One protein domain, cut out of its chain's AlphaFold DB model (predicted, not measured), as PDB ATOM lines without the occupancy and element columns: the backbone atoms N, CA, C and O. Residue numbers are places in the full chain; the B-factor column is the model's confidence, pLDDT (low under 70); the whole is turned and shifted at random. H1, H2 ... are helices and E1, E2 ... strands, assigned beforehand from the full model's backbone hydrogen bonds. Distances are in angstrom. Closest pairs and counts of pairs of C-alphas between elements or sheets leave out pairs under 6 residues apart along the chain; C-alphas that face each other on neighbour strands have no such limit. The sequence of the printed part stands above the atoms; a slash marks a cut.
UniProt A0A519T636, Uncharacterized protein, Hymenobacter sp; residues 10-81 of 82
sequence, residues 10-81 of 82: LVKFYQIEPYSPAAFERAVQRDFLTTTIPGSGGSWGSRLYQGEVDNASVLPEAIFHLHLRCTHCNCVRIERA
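What this domain is: This is residues 10 to 81 of the 82 residues of an uncharacterized protein of Hymenobacter sp (UniProt A0A519T636). A small three-stranded antiparallel sheet, in the order E1, E3, E2, stands in the middle between two helices: the short H2 crosses one face, while the longer H1 has its first part near the edge strand E2 and its far end reaching away from the sheet. The loop after H1, at Pro 38, and the first turn of H2, at Glu 61, make the two ends of the longest axis. The printed part has 72 residues with two named helices and three named strands, in the order E1, H1, E2, H2, E3, and its class is mixed, helices and strands. It is compact, with a radius of gyration of the C-alphas of 12.5 A, and spans 36 by 28 by 19 A.

How they stand to each other: The inner strand E3, residues 75 to 80, has the edge strand E1, residues 10 to 14, as an antiparallel neighbour at 159 degrees; N 12 and O 77 are 2.8 A apart and N 14 and O 75 3.0 A, both within hydrogen-bond range. Its other neighbour is the edge strand E2, residues 47 to 52, antiparallel at 170 degrees, with N 76 and O 51 at 2.8 A and N 78 and O 49 at 2.8 A, within hydrogen-bond range. H2, residues 60 to 67, is on the sheet at a height over the sheet of 10.4 A. It lies over E3 and only just over E1, on which 3 of its C-alphas fall. On the local plane its line and that of E3 stand at 69 degrees, across the strands. The closest C-alphas of E1 and H2 are those of Phe 13 and His 67, 7.0 A apart. H1, residues 21 to 36, only grazes the sheet with its residues 21 to 28; H1 and E2 are near each other, with 8 pairs of C-alphas within 10 A. H1 and H2 are apart. E1, H1 and E2 form a split strand-helix-strand unit, two strands running the same way with a helix between them in the chain and E3 between them in the sheet; its crossover is right-handed. In H1 and H2 every O i to N i+4 pair is within hydrogen-bond range.

Where its parts are: E1 begins at C-alpha 10, (145.305, 116.396, 115.914), and is 13.0 A from first to last C-alpha. H1 runs 22.5 A, from C-alpha 21 at (124.750, 115.555, 104.665) to C-alpha 36. E2 measures 14.8 A and H2 10.2 A. E3 measures 17.3 A and ends at C-alpha 80, (143.422, 113.411, 120.807).

The domain as a whole: The two C-alphas farthest apart are those of Pro 38 and Glu 61, 36.5 A. The first and last printed C-alphas, of Leu 10 and Ala 81, are 5.7 A apart. The printed part has no cut, and its four links are short. The mean pLDDT of the printed part is 85.4; residues 38 to 45, in the link from H1 to E2, are under 70.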
ATOM      1  N   LEU A  10     145.143 116.532 117.353       87.75
ATOM      2  CA  LEU A  10     145.305 116.396 115.914       87.75
ATOM      3  C   LEU A  10     144.058 116.956 115.231       87.75
ATOM      4  O   LEU A  10     142.933 116.570 115.552       87.75
ATOM      5  N   VAL A  11     144.269 117.863 114.279       89.81
ATOM      6  CA  VAL A  11     143.212 118.446 113.447       89.81
ATOM      7  C   VAL A  11     143.422 117.964 112.020       89.81
ATOM      8  O   VAL A  11     144.461 118.227 111.414       89.81
ATOM      9  N   LYS A  12     142.451 117.224 111.495       91.00
ATOM     10  CA  LYS A  12     142.477 116.638 110.155       91.00
ATOM     11  C   LYS A  12     141.422 117.310 109.295       91.00
ATOM     12  O   LYS A  12     140.258 117.356 109.682       91.00
ATOM     13  N   PHE A  13     141.824 117.772 108.121       93.31
ATOM     14  CA  PHE A  13     140.921 118.296 107.106       93.31
ATOM     15  C   PHE A  13     140.775 117.273 105.987       93.31
ATOM     16  O   PHE A  13     141.741 116.593 105.639       93.31
ATOM     17  N   TYR A  14     139.565 117.137 105.460       93.44
ATOM     18  CA  TYR A  14     139.269 116.226 104.360       93.44
ATOM     19  C   TYR A  14     138.115 116.764 103.514       93.44
ATOM     20  O   TYR A  14     137.381 117.669 103.921       93.44
ATOM     21  N   GLN A  15     137.979 116.213 102.314       94.88
ATOM     22  CA  GLN A  15     136.969 116.611 101.346       94.88
ATOM     23  C   GLN A  15     135.974 115.472 101.126       94.88
ATOM     24  O   GLN A  15     136.357 114.314 100.958       94.88
ATOM     25  N   ILE A  16     134.692 115.822 101.096       93.06
ATOM     26  CA  ILE A  16     133.619 114.967 100.593       93.06
ATOM     27  C   ILE A  16     133.103 115.577  99.296       93.06
ATOM     28  O   ILE A  16     132.632 116.714  99.298       93.06
ATOM     29  N   GLU A  17     133.171 114.820  98.203       92.44
ATOM     30  CA  GLU A  17     132.751 115.276  96.879       92.44
ATOM     31  C   GLU A  17     131.887 114.213  96.166       92.44
ATOM     32  O   GLU A  17     132.324 113.066  96.037       92.44
ATOM     33  N   PRO A  18     130.660 114.555  95.715       90.56
ATOM     34  CA  PRO A  18     129.948 115.804  95.999       90.56
ATOM     35  C   PRO A  18     129.531 115.892  97.476       90.56
ATOM     36  O   PRO A  18     129.163 114.887  98.096       90.56
ATOM     37  N   TYR A  19     129.555 117.103  98.038       89.75
ATOM     38  CA  TYR A  19     129.110 117.303  99.414       89.75
ATOM     39  C   TYR A  19     127.595 117.099  99.536       89.75
ATOM     40  O   TYR A  19     126.804 117.664  98.783       89.75
ATOM     41  N   SER A  20     127.190 116.295 100.517       94.19
ATOM     42  CA  SER A  20     125.819 116.241 101.022       94.19
ATOM     43  C   SER A  20     125.834 115.728 102.465       94.19
ATOM     44  O   SER A  20     126.700 114.906 102.788       94.19
ATOM     45  N   PRO A  21     124.856 116.101 103.310       92.06
ATOM     46  CA  PRO A  21     124.750 115.555 104.665       92.06
ATOM     47  C   PRO A  21     124.737 114.018 104.681       92.06
ATOM     48  O   PRO A  21     125.412 113.384 105.485       92.06
ATOM     49  N   ALA A  22     124.062 113.388 103.713       93.44
ATOM     50  CA  ALA A  22     124.040 111.932 103.577       93.44
ATOM     51  C   ALA A  22     125.392 111.327 103.145       93.44
ATOM     52  O   ALA A  22     125.700 110.180 103.475       93.44
ATOM     53  N   ALA A  23     126.208 112.042 102.365       93.06
ATOM     54  CA  ALA A  23     127.570 111.607 102.045       93.06
ATOM     55  C   ALA A  23     128.498 111.747 103.261       93.06
ATOM     56  O   ALA A  23     129.296 110.844 103.512       93.06
ATOM     57  N   PHE A  24     128.332 112.818 104.039       92.81
ATOM     58  CA  PHE A  24     129.027 113.024 105.306       92.81
ATOM     59  C   PHE A  24     128.736 111.919 106.319       92.81
ATOM     60  O   PHE A  24     129.668 111.252 106.764       92.81
ATOM     61  N   GLU A  25     127.464 111.635 106.599       91.88
ATOM     62  CA  GLU A  25     127.079 110.566 107.531       91.88
ATOM     63  C   GLU A  25     127.642 109.201 107.108       91.88
ATOM     64  O   GLU A  25     128.181 108.450 107.922       91.88
ATOM     65  N   ARG A  26     127.634 108.897 105.803       90.94
ATOM     66  CA  ARG A  26     128.252 107.668 105.277       90.94
ATOM     67  C   ARG A  26     129.770 107.635 105.460       90.94
ATOM     68  O   ARG A  26     130.324 106.558 105.678       90.94
ATOM     69  N   ALA A  27     130.455 108.771 105.340       88.56
ATOM     70  CA  ALA A  27     131.890 108.857 105.604       88.56
ATOM     71  C   ALA A  27     132.187 108.642 107.095       88.56
ATOM     72  O   ALA A  27     133.034 107.821 107.436       88.56
ATOM     73  N   VAL A  28     131.420 109.284 107.980       87.62
ATOM     74  CA  VAL A  28     131.512 109.110 109.437       87.62
ATOM     75  C   VAL A  28     131.287 107.653 109.842       87.62
ATOM     76  O   VAL A  28     132.063 107.098 110.620       87.62
ATOM     77  N   GLN A  29     130.258 107.006 109.294       87.56
ATOM     78  CA  GLN A  29     129.951 105.610 109.598       87.56
ATOM     79  C   GLN A  29     131.041 104.657 109.093       87.56
ATOM     80  O   GLN A  29     131.383 103.687 109.767       87.56
ATOM     81  N   ARG A  30     131.631 104.936 107.929       85.88
ATOM     82  CA  ARG A  30     132.771 104.170 107.408       85.88
ATOM     83  C   ARG A  30     134.004 104.321 108.294       85.88
ATOM     84  O   ARG A  30     134.653 103.324 108.605       85.88
ATOM     85  N   ASP A  31     134.303 105.538 108.735       82.69
ATOM     86  CA  ASP A  31     135.393 105.798 109.676       82.69
ATOM     87  C   ASP A  31     135.167 105.059 111.007       82.69
ATOM     88  O   ASP A  31     136.094 104.460 111.550       82.69
ATOM     89  N   PHE A  32     133.926 105.015 111.503       83.25
ATOM     90  CA  PHE A  32     133.578 104.217 112.682       83.25
ATOM     91  C   PHE A  32     133.868 102.734 112.467       83.25
ATOM     92  O   PHE A  32     134.561 102.115 113.270       83.25
ATOM     93  N   LEU A  33     133.377 102.157 111.369       83.00
ATOM     94  CA  LEU A  33     133.575 100.738 111.078       83.00
ATOM     95  C   LEU A  33     135.063 100.406 110.936       83.00
ATOM     96  O   LEU A  33     135.539  99.461 111.550       83.00
ATOM     97  N   THR A  34     135.822 101.214 110.196       79.88
ATOM     98  CA  THR A  34     137.263 100.978 109.996       79.88
ATOM     99  C   THR A  34     138.064 101.042 111.296       79.88
ATOM    100  O   THR A  34     138.962 100.227 111.487       79.88
ATOM    101  N   THR A  35     137.721 101.953 112.208       74.69
ATOM    102  CA  THR A  35     138.411 102.118 113.501       74.69
ATOM    103  C   THR A  35     137.930 101.163 114.594       74.69
ATOM    104  O   THR A  35     138.604 101.019 115.607       74.69
ATOM    105  N   THR A  36     136.787 100.498 114.420       72.94
ATOM    106  CA  THR A  36     136.257  99.525 115.396       72.94
ATOM    107  C   THR A  36     136.513  98.072 115.010       72.94
ATOM    108  O   THR A  36     136.284  97.178 115.827       72.94
ATOM    109  N   ILE A  37     137.049  97.815 113.811       77.75
ATOM    110  CA  ILE A  37     137.535  96.486 113.433       77.75
ATOM    111  C   ILE A  37     138.699  96.086 114.360       77.75
ATOM    112  O   ILE A  37     139.677  96.841 114.474       77.75
ATOM    113  N   PRO A  38     138.639  94.898 114.997       69.31
ATOM    114  CA  PRO A  38     139.736  94.374 115.804       69.31
ATOM    115  C   PRO A  38     141.045  94.324 115.006       69.31
ATOM    116  O   PRO A  38     141.091  93.766 113.913       69.31
ATOM    117  N   GLY A  39     142.113  94.911 115.552       67.62
ATOM    118  CA  GLY A  39     143.434  94.949 114.909       67.62
ATOM    119  C   GLY A  39     143.683  96.136 113.969       67.62
ATOM    120  O   GLY A  39     144.792  96.266 113.466       67.62
ATOM    121  N   SER A  40     142.713  97.038 113.772       64.50
ATOM    122  CA  SER A  40     142.892  98.246 112.942       64.50
ATOM    123  C   SER A  40     143.865  99.278 113.530       64.50
ATOM    124  O   SER A  40     144.293 100.192 112.829       64.50
ATOM    125  N   GLY A  41     144.197  99.173 114.824       64.06
ATOM    126  CA  GLY A  41     145.060 100.124 115.537       64.06
ATOM    127  C   GLY A  41     144.452 101.522 115.725       64.06
ATOM    128  O   GLY A  41     145.038 102.351 116.417       64.06
ATOM    129  N   GLY A  42     143.279 101.792 115.145       62.34
ATOM    130  CA  GLY A  42     142.522 103.020 115.348       62.34
ATOM    131  C   GLY A  42     141.687 102.942 116.622       62.34
ATOM    132  O   GLY A  42     141.104 101.909 116.929       62.34
ATOM    133  N   SER A  43     141.605 104.043 117.367       64.31
ATOM    134  CA  SER A  43     140.643 104.183 118.462       64.31
ATOM    135  C   SER A  43     139.574 105.175 118.044       64.31
ATOM    136  O   SER A  43     139.859 106.359 117.881       64.31
ATOM    137  N   TRP A  44     138.328 104.722 117.917       65.69
ATOM    138  CA  TRP A  44     137.201 105.641 117.739       65.69
ATOM    139  C   TRP A  44     137.063 106.621 118.919       65.69
ATOM    140  O   TRP A  44     136.625 107.758 118.746       65.69
ATOM    141  N   GLY A  45     137.498 106.210 120.116       65.69
ATOM    142  CA  GLY A  45     137.428 107.008 121.342       65.69
ATOM    143  C   GLY A  45     138.370 108.217 121.389       65.69
ATOM    144  O   GLY A  45     138.240 109.041 122.295       65.69
ATOM    145  N   SER A  46     139.306 108.361 120.441       72.62
ATOM    146  CA  SER A  46     140.155 109.557 120.359       72.62
ATOM    147  C   SER A  46     139.458 110.732 119.669       72.62
ATOM    148  O   SER A  46     139.894 111.869 119.847       72.62
ATOM    149  N   ARG A  47     138.361 110.499 118.932       79.44
ATOM    150  CA  ARG A  47     137.609 111.540 118.220       79.44
ATOM    151  C   ARG A  47     136.849 112.446 119.194       79.44
ATOM    152  O   ARG A  47     135.983 111.984 119.931       79.44
ATOM    153  N   LEU A  48     137.134 113.746 119.147       85.06
ATOM    154  CA  LEU A  48     136.463 114.779 119.947       85.06
ATOM    155  C   LEU A  48     135.383 115.521 119.155       85.06
ATOM    156  O   LEU A  48     134.345 115.868 119.707       85.06
ATOM    157  N   TYR A  49     135.630 115.768 117.868       88.50
ATOM    158  CA  TYR A  49     134.720 116.507 116.992       88.50
ATOM    159  C   TYR A  49     134.880 116.051 115.540       88.50
ATOM    160  O   TYR A  49     135.982 115.700 115.116       88.50
ATOM    161  N   GLN A  50     133.792 116.067 114.773       90.50
ATOM    162  CA  GLN A  50     133.807 115.883 113.324       90.50
ATOM    163  C   GLN A  50     132.606 116.610 112.720       90.50
ATOM    164  O   GLN A  50     131.488 116.425 113.196       90.50
ATOM    165  N   GLY A  51     132.832 117.419 111.689       91.12
ATOM    166  CA  GLY A  51     131.785 118.234 111.072       91.12
ATOM    167  C   GLY A  51     132.278 119.004 109.853       91.12
ATOM    168  O   GLY A  51     133.430 118.850 109.437       91.12
ATOM    169  N   GLU A  52     131.401 119.829 109.289       91.62
ATOM    170  CA  GLU A  52     131.765 120.804 108.258       91.62
ATOM    171  C   GLU A  52     132.694 121.877 108.833       91.62
ATOM    172  O   GLU A  52     132.558 122.265 109.993       91.62
ATOM    173  N   VAL A  53     133.620 122.377 108.010       90.38
ATOM    174  CA  VAL A  53     134.528 123.468 108.406       90.38
ATOM    175  C   VAL A  53     133.737 124.731 108.756       90.38
ATOM    176  O   VAL A  53     133.979 125.326 109.802       90.38
ATOM    177  N   ASP A  54     132.751 125.090 107.932       86.44
ATOM    178  CA  ASP A  54     131.975 126.329 108.084       86.44
ATOM    179  C   ASP A  54     131.046 126.312 109.310       86.44
ATOM    180  O   ASP A  54     130.710 127.359 109.858       86.44
ATOM    181  N   ASN A  55     130.673 125.119 109.784       86.00
ATOM    182  CA  ASN A  55     129.801 124.923 110.946       86.00
ATOM    183  C   ASN A  55     130.579 124.542 112.219       86.00
ATOM    184  O   ASN A  55     129.988 124.083 113.205       86.00
ATOM    185  N   ALA A  56     131.905 124.690 112.217       80.94
ATOM    186  CA  ALA A  56     132.730 124.307 113.349       80.94
ATOM    187  C   ALA A  56     132.583 125.288 114.522       80.94
ATOM    188  O   ALA A  56     133.169 126.366 114.546       80.94
ATOM    189  N   SER A  57     131.823 124.890 115.545       79.50
ATOM    190  CA  SER A  57     131.619 125.683 116.770       79.50
ATOM    191  C   SER A  57     132.768 125.581 117.780       79.50
ATOM    192  O   SER A  57     132.799 126.308 118.772       79.50
ATOM    193  N   VAL A  58     133.719 124.674 117.552       78.31
ATOM    194  CA  VAL A  58     134.845 124.406 118.453       78.31
ATOM    195  C   VAL A  58     136.109 125.023 117.871       78.31
ATOM    196  O   VAL A  58     136.563 124.585 116.826       78.31
ATOM    197  N   LEU A  59     136.717 125.984 118.574       79.50
ATOM    198  CA  LEU A  59     137.950 126.667 118.142       79.50
ATOM    199  C   LEU A  59     137.866 127.252 116.708       79.50
ATOM    200  O   LEU A  59     138.769 126.995 115.903       79.50
ATOM    201  N   PRO A  60     136.809 128.016 116.369       83.94
ATOM    202  CA  PRO A  60     136.525 128.425 114.993       83.94
ATOM    203  C   PRO A  60     137.679 129.194 114.339       83.94
ATOM    204  O   PRO A  60     138.038 128.903 113.201       83.94
ATOM    205  N   GLU A  61     138.344 130.101 115.058       86.81
ATOM    206  CA  GLU A  61     139.469 130.875 114.517       86.81
ATOM    207  C   GLU A  61     140.685 129.986 114.225       86.81
ATOM    208  O   GLU A  61     141.350 130.133 113.198       86.81
ATOM    209  N   ALA A  62     140.979 129.027 115.109       86.50
ATOM    210  CA  ALA A  62     142.094 128.103 114.913       86.50
ATOM    211  C   ALA A  62     141.821 127.147 113.746       86.50
ATOM    212  O   ALA A  62     142.714 126.904 112.933       86.50
ATOM    213  N   ILE A  63     140.589 126.635 113.640       89.75
ATOM    214  CA  ILE A  63     140.165 125.808 112.507       89.75
ATOM    215  C   ILE A  63     140.274 126.605 111.216       89.75
ATOM    216  O   ILE A  63     140.876 126.100 110.276       89.75
ATOM    217  N   PHE A  64     139.780 127.844 111.186       89.25
ATOM    218  CA  PHE A  64     139.883 128.713 110.020       89.25
ATOM    219  C   PHE A  64     141.342 128.883 109.577       89.25
ATOM    220  O   PHE A  64     141.683 128.591 108.433       89.25
ATOM    221  N   HIS A  65     142.245 129.257 110.488       90.94
ATOM    222  CA  HIS A  65     143.661 129.434 110.152       90.94
ATOM    223  C   HIS A  65     144.348 128.150 109.671       90.94
ATOM    224  O   HIS A  65     145.213 128.207 108.794       90.94
ATOM    225  N   LEU A  66     143.993 126.994 110.234       90.25
ATOM    226  CA  LEU A  66     144.533 125.710 109.792       90.25
ATOM    227  C   LEU A  66     143.934 125.275 108.446       90.25
ATOM    228  O   LEU A  66     144.658 124.731 107.610       90.25
ATOM    229  N   HIS A  67     142.652 125.562 108.213       93.56
ATOM    230  CA  HIS A  67     141.929 125.267 106.976       93.56
ATOM    231  C   HIS A  67     142.493 126.015 105.771       93.56
ATOM    232  O   HIS A  67     142.499 125.465 104.676       93.56
ATOM    233  N   LEU A  68     143.104 127.190 105.968       92.56
ATOM    234  CA  LEU A  68     143.833 127.897 104.905       92.56
ATOM    235  C   LEU A  68     144.922 127.036 104.231       92.56
ATOM    236  O   LEU A  68     145.351 127.346 103.123       92.56
ATOM    237  N   ARG A  69     145.369 125.943 104.869       93.06
ATOM    238  CA  ARG A  69     146.310 124.969 104.286       93.06
ATOM    239  C   ARG A  69     145.639 123.905 103.405       93.06
ATOM    240  O   ARG A  69     146.335 123.245 102.641       93.06
ATOM    241  N   CYS A  70     144.322 123.728 103.508       92.62
ATOM    242  CA  CYS A  70     143.500 122.864 102.661       92.62
ATOM    243  C   CYS A  70     142.173 123.557 102.311       92.62
ATOM    244  O   CYS A  70     141.107 123.168 102.781       92.62
ATOM    245  N   THR A  71     142.222 124.570 101.451       92.44
ATOM    246  CA  THR A  71     141.034 125.375 101.111       92.44
ATOM    247  C   THR A  71     139.943 124.607 100.355       92.44
ATOM    248  O   THR A  71     138.807 125.062 100.310       92.44
ATOM    249  N   HIS A  72     140.260 123.443  99.781       93.69
ATOM    250  CA  HIS A  72     139.297 122.553  99.118       93.69
ATOM    251  C   HIS A  72     138.631 121.554 100.077       93.69
ATOM    252  O   HIS A  72     137.640 120.918  99.721       93.69
ATOM    253  N   CYS A  73     139.160 121.391 101.293       94.56
ATOM    254  CA  CYS A  73     138.547 120.539 102.302       94.56
ATOM    255  C   CYS A  73     137.256 121.195 102.807       94.56
ATOM    256  O   CYS A  73     137.251 122.376 103.128       94.56
ATOM    257  N   ASN A  74     136.174 120.431 102.930       93.88
ATOM    258  CA  ASN A  74     134.895 120.928 103.453       93.88
ATOM    259  C   ASN A  74     134.554 120.359 104.833       93.88
ATOM    260  O   ASN A  74     133.620 120.823 105.480       93.88
ATOM    261  N   CYS A  75     135.333 119.389 105.313       93.44
ATOM    262  CA  CYS A  75     135.129 118.758 106.604       93.44
ATOM    263  C   CYS A  75     136.394 118.819 107.469       93.44
ATOM    264  O   CYS A  75     137.526 118.790 106.977       93.44
ATOM    265  N   VAL A  76     136.186 118.840 108.782       92.94
ATOM    266  CA  VAL A  76     137.232 118.813 109.803       92.94
ATOM    267  C   VAL A  76     136.946 117.709 110.819       92.94
ATOM    268  O   VAL A  76     135.797 117.414 111.152       92.94
ATOM    269  N   ARG A  77     138.006 117.069 111.311       90.75
ATOM    270  CA  ARG A  77     137.983 116.131 112.436       90.75
ATOM    271  C   ARG A  77     139.035 116.543 113.456       90.75
ATOM    272  O   ARG A  77     140.181 116.788 113.094       90.75
ATOM    273  N   ILE A  78     138.648 116.564 114.726       89.50
ATOM    274  CA  ILE A  78     139.542 116.798 115.859       89.50
ATOM    275  C   ILE A  78     139.608 115.520 116.682       89.50
ATOM    276  O   ILE A  78     138.578 114.951 117.053       89.50
ATOM    277  N   GLU A  79     140.818 115.086 116.992       87.81
ATOM    278  CA  GLU A  79     141.085 113.905 117.803       87.81
ATOM    279  C   GLU A  79     142.225 114.174 118.799       87.81
ATOM    280  O   GLU A  79     143.048 115.070 118.599       87.81
ATOM    281  N   ARG A  80     142.268 113.417 119.898       84.88
ATOM    282  CA  ARG A  80     143.422 113.411 120.807       84.88
ATOM    283  C   ARG A  80     144.617 112.779 120.098       84.88
ATOM    284  O   ARG A  80     144.451 111.756 119.435       84.88
ATOM    285  N   ALA A  81     145.801 113.366 120.257       74.31
ATOM    286  CA  ALA A  81     147.035 112.704 119.858       74.31
ATOM    287  C   ALA A  81     147.244 111.462 120.742       74.31
ATOM    288  O   ALA A  81     147.195 111.576 121.969       74.31
TER     289      ALA A  81